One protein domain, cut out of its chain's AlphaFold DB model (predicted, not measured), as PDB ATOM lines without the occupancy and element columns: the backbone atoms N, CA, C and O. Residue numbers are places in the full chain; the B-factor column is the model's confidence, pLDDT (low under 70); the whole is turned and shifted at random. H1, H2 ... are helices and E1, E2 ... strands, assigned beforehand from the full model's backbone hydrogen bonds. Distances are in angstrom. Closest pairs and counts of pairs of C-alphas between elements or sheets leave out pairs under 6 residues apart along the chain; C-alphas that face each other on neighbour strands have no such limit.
ATOM      1  N   ALA A 108      23.756  22.539  24.108       82.06
ATOM      2  CA  ALA A 108      23.080  21.564  24.963       82.06
ATOM      3  C   ALA A 108      22.035  20.742  24.192       82.06
ATOM      4  O   ALA A 108      21.908  19.537  24.416       82.06
ATOM      5  N   ILE A 109      21.283  21.387  23.293       81.88
ATOM      6  CA  ILE A 109      20.324  20.725  22.397       81.88
ATOM      7  C   ILE A 109      21.066  19.793  21.439       81.88
ATOM      8  O   ILE A 109      20.704  18.621  21.320       81.88
ATOM      9  N   ASP A 110      22.136  20.282  20.814       86.44
ATOM     10  CA  ASP A 110      22.951  19.507  19.882       86.44
ATOM     11  C   ASP A 110      23.562  18.292  20.590       86.44
ATOM     12  O   ASP A 110      23.461  17.167  20.106       86.44
ATOM     13  N   LEU A 111      24.108  18.486  21.793       84.12
ATOM     14  CA  LEU A 111      24.702  17.427  22.608       84.12
ATOM     15  C   LEU A 111      23.694  16.335  22.990       84.12
ATOM     16  O   LEU A 111      24.027  15.151  22.958       84.12
ATOM     17  N   ARG A 112      22.458  16.721  23.329       82.25
ATOM     18  CA  ARG A 112      21.353  15.786  23.614       82.25
ATOM     19  C   ARG A 112      20.860  15.056  22.364       82.25
ATOM     20  O   ARG A 112      20.318  13.962  22.483       82.25
ATOM     21  N   SER A 113      21.053  15.650  21.187       85.62
ATOM     22  CA  SER A 113      20.649  15.082  19.896       85.62
ATOM     23  C   SER A 113      21.694  14.121  19.315       85.62
ATOM     24  O   SER A 113      21.374  13.291  18.464       85.62
ATOM     25  N   GLN A 114      22.945  14.205  19.776       85.69
ATOM     26  CA  GLN A 114      24.019  13.312  19.352       85.69
ATOM     27  C   GLN A 114      23.850  11.889  19.899       85.69
ATOM     28  O   GLN A 114      23.363  11.657  21.008       85.69
ATOM     29  N   ARG A 115      24.341  10.921  19.122       84.12
ATOM     30  CA  ARG A 115      24.468   9.523  19.540       84.12
ATOM     31  C   ARG A 115      25.916   9.216  19.894       84.12
ATOM     32  O   ARG A 115      26.849   9.716  19.270       84.12
ATOM     33  N   SER A 116      26.092   8.369  20.894       81.31
ATOM     34  CA  SER A 116      27.377   7.753  21.201       81.31
ATOM     35  C   SER A 116      27.832   6.827  20.061       81.31
ATOM     36  O   SER A 116      27.002   6.406  19.248       81.31
ATOM     37  N   PRO A 117      29.115   6.423  20.022       81.38
ATOM     38  CA  PRO A 117      29.618   5.458  19.039       81.38
ATOM     39  C   PRO A 117      28.853   4.121  19.001       81.38
ATOM     40  O   PRO A 117      28.893   3.422  17.997       81.38
ATOM     41  N   GLY A 118      28.141   3.766  20.080       73.25
ATOM     42  CA  GLY A 118      27.278   2.582  20.148       73.25
ATOM     43  C   GLY A 118      25.833   2.813  19.686       73.25
ATOM     44  O   GLY A 118      24.998   1.933  19.855       73.25
ATOM     45  N   GLY A 119      25.496   3.996  19.164       76.38
ATOM     46  CA  GLY A 119      24.157   4.336  18.670       76.38
ATOM     47  C   GLY A 119      23.137   4.752  19.741       76.38
ATOM     48  O   GLY A 119      22.046   5.200  19.380       76.38
ATOM     49  N   CYS A 120      23.479   4.660  21.032       77.38
ATOM     50  CA  CYS A 120      22.656   5.117  22.162       77.38
ATOM     51  C   CYS A 120      22.910   6.597  22.495       77.38
ATOM     52  O   CYS A 120      24.004   7.100  22.241       77.38
ATOM     53  N   GLY A 121      21.940   7.288  23.102       79.88
ATOM     54  CA  GLY A 121      22.119   8.663  23.591       79.88
ATOM     55  C   GLY A 121      23.072   8.767  24.792       79.88
ATOM     56  O   GLY A 121      23.327   7.780  25.483       79.88
ATOM     57  N   TYR A 122      23.596   9.970  25.036       85.94
ATOM     58  CA  TYR A 122      24.395  10.287  26.225       85.94
ATOM     59  C   TYR A 122      23.497  10.508  27.450       85.94
ATOM     60  O   TYR A 122      22.449  11.138  27.331       85.94
ATOM     61  N   LEU A 123      23.912  10.043  28.637       84.19
ATOM     62  CA  LEU A 123      23.109  10.215  29.861       84.19
ATOM     63  C   LEU A 123      23.062  11.666  30.364       84.19
ATOM     64  O   LEU A 123      22.059  12.062  30.941       84.19
ATOM     65  N   LEU A 124      24.141  12.436  30.182       81.69
ATOM     66  CA  LEU A 124      24.288  13.853  30.559       81.69
ATOM     67  C   LEU A 124      23.892  14.201  32.008       81.69
ATOM     68  O   LEU A 124      23.624  15.359  32.320       81.69
ATOM     69  N   ASN A 125      23.903  13.212  32.900       79.00
ATOM     70  CA  ASN A 125      23.597  13.386  34.312       79.00
ATOM     71  C   ASN A 125      24.877  13.749  35.065       79.00
ATOM     72  O   ASN A 125      25.754  12.897  35.246       79.00
ATOM     73  N   PHE A 126      24.966  15.005  35.492       78.50
ATOM     74  CA  PHE A 126      26.050  15.538  36.307       78.50
ATOM     75  C   PHE A 126      25.497  16.053  37.648       78.50
ATOM     76  O   PHE A 126      24.376  16.556  37.663       78.50
ATOM     77  N   PRO A 127      26.240  15.916  38.763       82.50
ATOM     78  CA  PRO A 127      27.419  15.066  38.928       82.50
ATOM     79  C   PRO A 127      27.082  13.581  38.714       82.50
ATOM     80  O   PRO A 127      26.115  13.052  39.259       82.50
ATOM     81  N   HIS A 128      27.892  12.888  37.914       79.44
ATOM     82  CA  HIS A 128      27.657  11.486  37.596       79.44
ATOM     83  C   HIS A 128      28.054  10.594  38.771       79.44
ATOM     84  O   HIS A 128      29.213  10.615  39.200       79.44
ATOM     85  N   ARG A 129      27.107   9.769  39.236       79.75
ATOM     86  CA  ARG A 129      27.309   8.732  40.256       79.75
ATOM     87  C   ARG A 129      26.892   7.366  39.713       79.75
ATOM     88  O   ARG A 129      25.804   7.213  39.153       79.75
ATOM     89  N   CYS A 130      27.752   6.364  39.895       73.12
ATOM     90  CA  CYS A 130      27.467   4.989  39.486       73.12
ATOM     91  C   CYS A 130      26.249   4.444  40.266       73.12
ATOM     92  O   CYS A 130      26.272   4.402  41.491       73.12
ATOM     93  N   GLY A 131      25.176   4.075  39.553       65.88
ATOM     94  CA  GLY A 131      23.908   3.584  40.126       65.88
ATOM     95  C   GLY A 131      22.646   4.338  39.672       65.88
ATOM     96  O   GLY A 131      21.571   3.748  39.636       65.88
ATOM     97  N   GLN A 132      22.755   5.600  39.234       60.62
ATOM     98  CA  GLN A 132      21.649   6.334  38.596       60.62
ATOM     99  C   GLN A 132      21.687   6.130  37.073       60.62
ATOM    100  O   GLN A 132      22.435   6.798  36.363       60.62
ATOM    101  N   GLY A 133      20.914   5.168  36.558       57.12
ATOM    102  CA  GLY A 133      20.771   4.927  35.109       57.12
ATOM    103  C   GLY A 133      21.970   4.253  34.418       57.12
ATOM    104  O   GLY A 133      21.972   4.104  33.201       57.12
ATOM    105  N   CYS A 134      22.979   3.821  35.179       61.72
ATOM    106  CA  CYS A 134      24.146   3.079  34.694       61.72
ATOM    107  C   CYS A 134      23.974   1.574  34.966       61.72
ATOM    108  O   CYS A 134      24.619   1.018  35.852       61.72
ATOM    109  N   SER A 135      23.061   0.921  34.246       57.38
ATOM    110  CA  SER A 135      22.790  -0.526  34.358       57.38
ATOM    111  C   SER A 135      23.611  -1.388  33.386       57.38
ATOM    112  O   SER A 135      23.573  -2.613  33.473       57.38
ATOM    113  N   TYR A 136      24.366  -0.765  32.478       59.56
ATOM    114  CA  TYR A 136      25.173  -1.437  31.455       59.56
ATOM    115  C   TYR A 136      26.655  -1.524  31.853       59.56
ATOM    116  O   TYR A 136      27.148  -0.693  32.616       59.56
ATOM    117  N   THR A 137      27.380  -2.503  31.298       67.06
ATOM    118  CA  THR A 137      28.827  -2.727  31.523       67.06
ATOM    119  C   THR A 137      29.688  -1.522  31.141       67.06
ATOM    120  O   THR A 137      30.725  -1.270  31.752       67.06
ATOM    121  N   THR A 138      29.235  -0.734  30.163       74.69
ATOM    122  CA  THR A 138      29.818   0.562  29.804       74.69
ATOM    123  C   THR A 138      28.725   1.523  29.358       74.69
ATOM    124  O   THR A 138      27.898   1.152  28.525       74.69
ATOM    125  N   VAL A 139      28.744   2.766  29.842       80.75
ATOM    126  CA  VAL A 139      27.808   3.814  29.414       80.75
ATOM    127  C   VAL A 139      28.537   5.110  29.087       80.75
ATOM    128  O   VAL A 139      29.497   5.497  29.754       80.75
ATOM    129  N   TRP A 140      28.082   5.804  28.051       86.50
ATOM    130  CA  TRP A 140      28.582   7.133  27.723       86.50
ATOM    131  C   TRP A 140      27.810   8.187  28.520       86.50
ATOM    132  O   TRP A 140      26.611   8.384  28.321       86.50
ATOM    133  N   VAL A 141      28.501   8.867  29.435       85.00
ATOM    134  CA  VAL A 141      27.915   9.945  30.247       85.00
ATOM    135  C   VAL A 141      27.797  11.211  29.402       85.00
ATOM    136  O   VAL A 141      26.755  11.850  29.383       85.00
ATOM    137  N   CYS A 142      28.843  11.533  28.649       88.06
ATOM    138  CA  CYS A 142      28.884  12.581  27.631       88.06
ATOM    139  C   CYS A 142      29.927  12.188  26.563       88.06
ATOM    140  O   CYS A 142      30.646  11.205  26.781       88.06
ATOM    141  N   PRO A 143      30.089  12.933  25.453       87.94
ATOM    142  CA  PRO A 143      31.128  12.645  24.456       87.94
ATOM    143  C   PRO A 143      32.546  12.585  25.038       87.94
ATOM    144  O   PRO A 143      33.403  11.876  24.524       87.94
ATOM    145  N   HIS A 144      32.785  13.294  26.143       87.19
ATOM    146  CA  HIS A 144      34.096  13.391  26.785       87.19
ATOM    147  C   HIS A 144      34.340  12.328  27.862       87.19
ATOM    148  O   HIS A 144      35.463  12.200  28.351       87.19
ATOM    149  N   ARG A 145      33.310  11.588  28.296       85.38
ATOM    150  CA  ARG A 145      33.460  10.625  29.389       85.38
ATOM    151  C   ARG A 145      32.605   9.386  29.189       85.38
ATOM    152  O   ARG A 145      31.374   9.431  29.207       85.38
ATOM    153  N   ARG A 146      33.299   8.253  29.137       85.38
ATOM    154  CA  ARG A 146      32.717   6.921  29.270       85.38
ATOM    155  C   ARG A 146      32.881   6.429  30.706       85.38
ATOM    156  O   ARG A 146      33.957   6.550  31.291       85.38
ATOM    157  N   CYS A 147      31.804   5.894  31.257       81.38
ATOM    158  CA  CYS A 147      31.773   5.195  32.529       81.38
ATOM    159  C   CYS A 147      31.829   3.683  32.267       81.38
ATOM    160  O   CYS A 147      31.158   3.181  31.365       81.38
ATOM    161  N   THR A 148      32.669   2.978  33.017       77.75
ATOM    162  CA  THR A 148      32.897   1.532  32.900       77.75
ATOM    163  C   THR A 148      32.558   0.846  34.217       77.75
ATOM    164  O   THR A 148      32.558   1.470  35.275       77.75
ATOM    165  N   ASP A 149      32.301  -0.451  34.171       71.94
ATOM    166  CA  ASP A 149      32.028  -1.332  35.313       71.94
ATOM    167  C   ASP A 149      33.051  -1.290  36.471       71.94
ATOM    168  O   ASP A 149      32.709  -1.653  37.598       71.94
ATOM    169  N   THR A 150      34.266  -0.786  36.243       71.06
ATOM    170  CA  THR A 150      35.311  -0.548  37.260       71.06
ATOM    171  C   THR A 150      35.095   0.703  38.135       71.06
ATOM    172  O   THR A 150      35.781   0.897  39.134       71.06
ATOM    173  N   CYS A 151      34.103   1.536  37.814       69.00
ATOM    174  CA  CYS A 151      33.742   2.812  38.458       69.00
ATOM    175  C   CYS A 151      33.256   2.734  39.927       69.00
ATOM    176  O   CYS A 151      33.119   3.763  40.595       69.00
ATOM    177  N   LYS A 152      32.966   1.529  40.435       64.81
ATOM    178  CA  LYS A 152      31.993   1.267  41.516       64.81
ATOM    179  C   LYS A 152      32.245   1.913  42.885       64.81
ATOM    180  O   LYS A 152      31.326   1.901  43.695       64.81
ATOM    181  N   ILE A 153      33.429   2.460  43.166       58.88
ATOM    182  CA  ILE A 153      33.797   2.868  44.536       58.88
ATOM    183  C   ILE A 153      33.953   4.392  44.700       58.88
ATOM    184  O   ILE A 153      33.702   4.893  45.789       58.88
ATOM    185  N   ASN A 154      34.309   5.154  43.652       62.38
ATOM    186  CA  ASN A 154      34.657   6.578  43.827       62.38
ATOM    187  C   ASN A 154      34.270   7.505  42.662       62.38
ATOM    188  O   ASN A 154      34.918   8.521  42.411       62.38
ATOM    189  N   CYS A 155      33.229   7.165  41.905       70.06
ATOM    190  CA  CYS A 155      32.786   8.026  40.812       70.06
ATOM    191  C   CYS A 155      31.796   9.087  41.269       70.06
ATOM    192  O   CYS A 155      30.603   8.839  41.428       70.06
ATOM    193  N   ASN A 156      32.350  10.282  41.421       78.31
ATOM    194  CA  ASN A 156      31.655  11.553  41.440       78.31
ATOM    195  C   ASN A 156      32.335  12.434  40.388       78.31
ATOM    196  O   ASN A 156      33.423  12.957  40.626       78.31
ATOM    197  N   PHE A 157      31.762  12.503  39.189       82.25
ATOM    198  CA  PHE A 157      32.379  13.220  38.076       82.25
ATOM    199  C   PHE A 157      31.448  14.280  37.513       82.25
ATOM    200  O   PHE A 157      30.339  13.973  37.082       82.25
ATOM    201  N   THR A 158      31.968  15.495  37.413       84.00
ATOM    202  CA  THR A 158      31.366  16.598  36.671       84.00
ATOM    203  C   THR A 158      32.280  16.931  35.500       84.00
ATOM    204  O   THR A 158      33.477  17.156  35.676       84.00
ATOM    205  N   CYS A 159      31.753  16.910  34.276       84.75
ATOM    206  CA  CYS A 159      32.554  17.225  33.096       84.75
ATOM    207  C   CYS A 159      32.704  18.739  32.964       84.75
ATOM    208  O   CYS A 159      31.734  19.393  32.618       84.75
ATOM    209  N   GLY A 160      33.905  19.293  33.149       79.31
ATOM    210  CA  GLY A 160      34.132  20.741  33.014       79.31
ATOM    211  C   GLY A 160      33.764  21.326  31.643       79.31
ATOM    212  O   GLY A 160      33.419  22.494  31.558       79.31
ATOM    213  N   THR A 161      33.768  20.517  30.576       84.94
ATOM    214  CA  THR A 161      33.332  20.944  29.234       84.94
ATOM    215  C   THR A 161      31.812  20.928  29.084       84.94
ATOM    216  O   THR A 161      31.255  21.777  28.399       84.94
ATOM    217  N   CYS A 162      31.124  19.960  29.699       84.44
ATOM    218  CA  CYS A 162      29.673  19.808  29.561       84.44
ATOM    219  C   CYS A 162      28.876  20.490  30.684       84.44
ATOM    220  O   CYS A 162      27.753  20.904  30.436       84.44
ATOM    221  N   SER A 163      29.417  20.633  31.896       79.56
ATOM    222  CA  SER A 163      28.722  21.244  33.043       79.56
ATOM    223  C   SER A 163      28.290  22.676  32.756       79.56
ATOM    224  O   SER A 163      27.107  22.947  32.906       79.56
ATOM    225  N   PRO A 164      29.157  23.562  32.219       73.19
ATOM    226  CA  PRO A 164      28.760  24.933  31.888       73.19
ATOM    227  C   PRO A 164      27.697  25.023  30.780       73.19
ATOM    228  O   PRO A 164      27.157  26.091  30.521       73.19
ATOM    229  N   ILE A 165      27.444  23.916  30.075       74.38
ATOM    230  CA  ILE A 165      26.438  23.792  29.015       74.38
ATOM    231  C   ILE A 165      25.121  23.222  29.585       74.38
ATOM    232  O   ILE A 165      24.049  23.486  29.043       74.38
ATOM    233  N   ILE A 166      25.192  22.421  30.658       71.94
ATOM    234  CA  ILE A 166      24.078  21.626  31.204       71.94
ATOM    235  C   ILE A 166      23.496  22.244  32.481       71.94
ATOM    236  O   ILE A 166      22.280  22.187  32.667       71.94
ATOM    237  N   GLU A 167      24.328  22.840  33.333       60.03
ATOM    238  CA  GLU A 167      23.911  23.580  34.522       60.03
ATOM    239  C   GLU A 167      23.747  25.057  34.171       60.03
ATOM    240  O   GLU A 167      24.665  25.727  33.698       60.03
TER     241      GLU A 167
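Overview. This is residues 108 to 167 of the 210 residues of the protein "BTB domain-containing protein" of Alternaria gaisen (UniProt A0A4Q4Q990). This is a fold of little regular structure: long loops round one small hairpin, E1 and E2, with two short helices, H1 and H2, near each other at one end. The order in the 60 printed residues is H1, E1, E2, H2; the class is mixed, with 19 residues in named elements. It is compact, with a radius of gyration of the C-alphas of 11.0 A and spans of 31 by 24 by 16 A.

Arrangement. E1, residues 138 to 142, and E2, residues 145 to 148, form an antiparallel hairpin at 160 degrees; N 147 and O 139 are 2.8 A apart, within hydrogen-bond range. Residues 128 to 129 pair antiparallel with residues 156 to 157. H1, residues 108 to 113, and H2, residues 163 to 166, are close but not clearly touching; their closest C-alphas, of Ala 108 and Ile 165, are 5.7 A apart. H1 and E2 are apart, as are E1 and H2. Every O i to N i+4 pair in H1 is within hydrogen-bond range; H2 is too short for one.

Along the chain. E1 is 12.2 A long, E2 9.8 A, H1 8.6 A and H2 5.0 A. C-alpha 108 is at (23.080, 21.564, 24.963) and C-alpha 166 at (24.078, 21.626, 31.204).

Size, cuts and confidence. The farthest C-alphas, of Asp 110 and Ile 153, are 31.7 A apart. The printed part has no cut. The links H1 to E1 and E2 to H2 are long. pLDDT is under 70 at residues 131 to 137, 151 to 154 and 167.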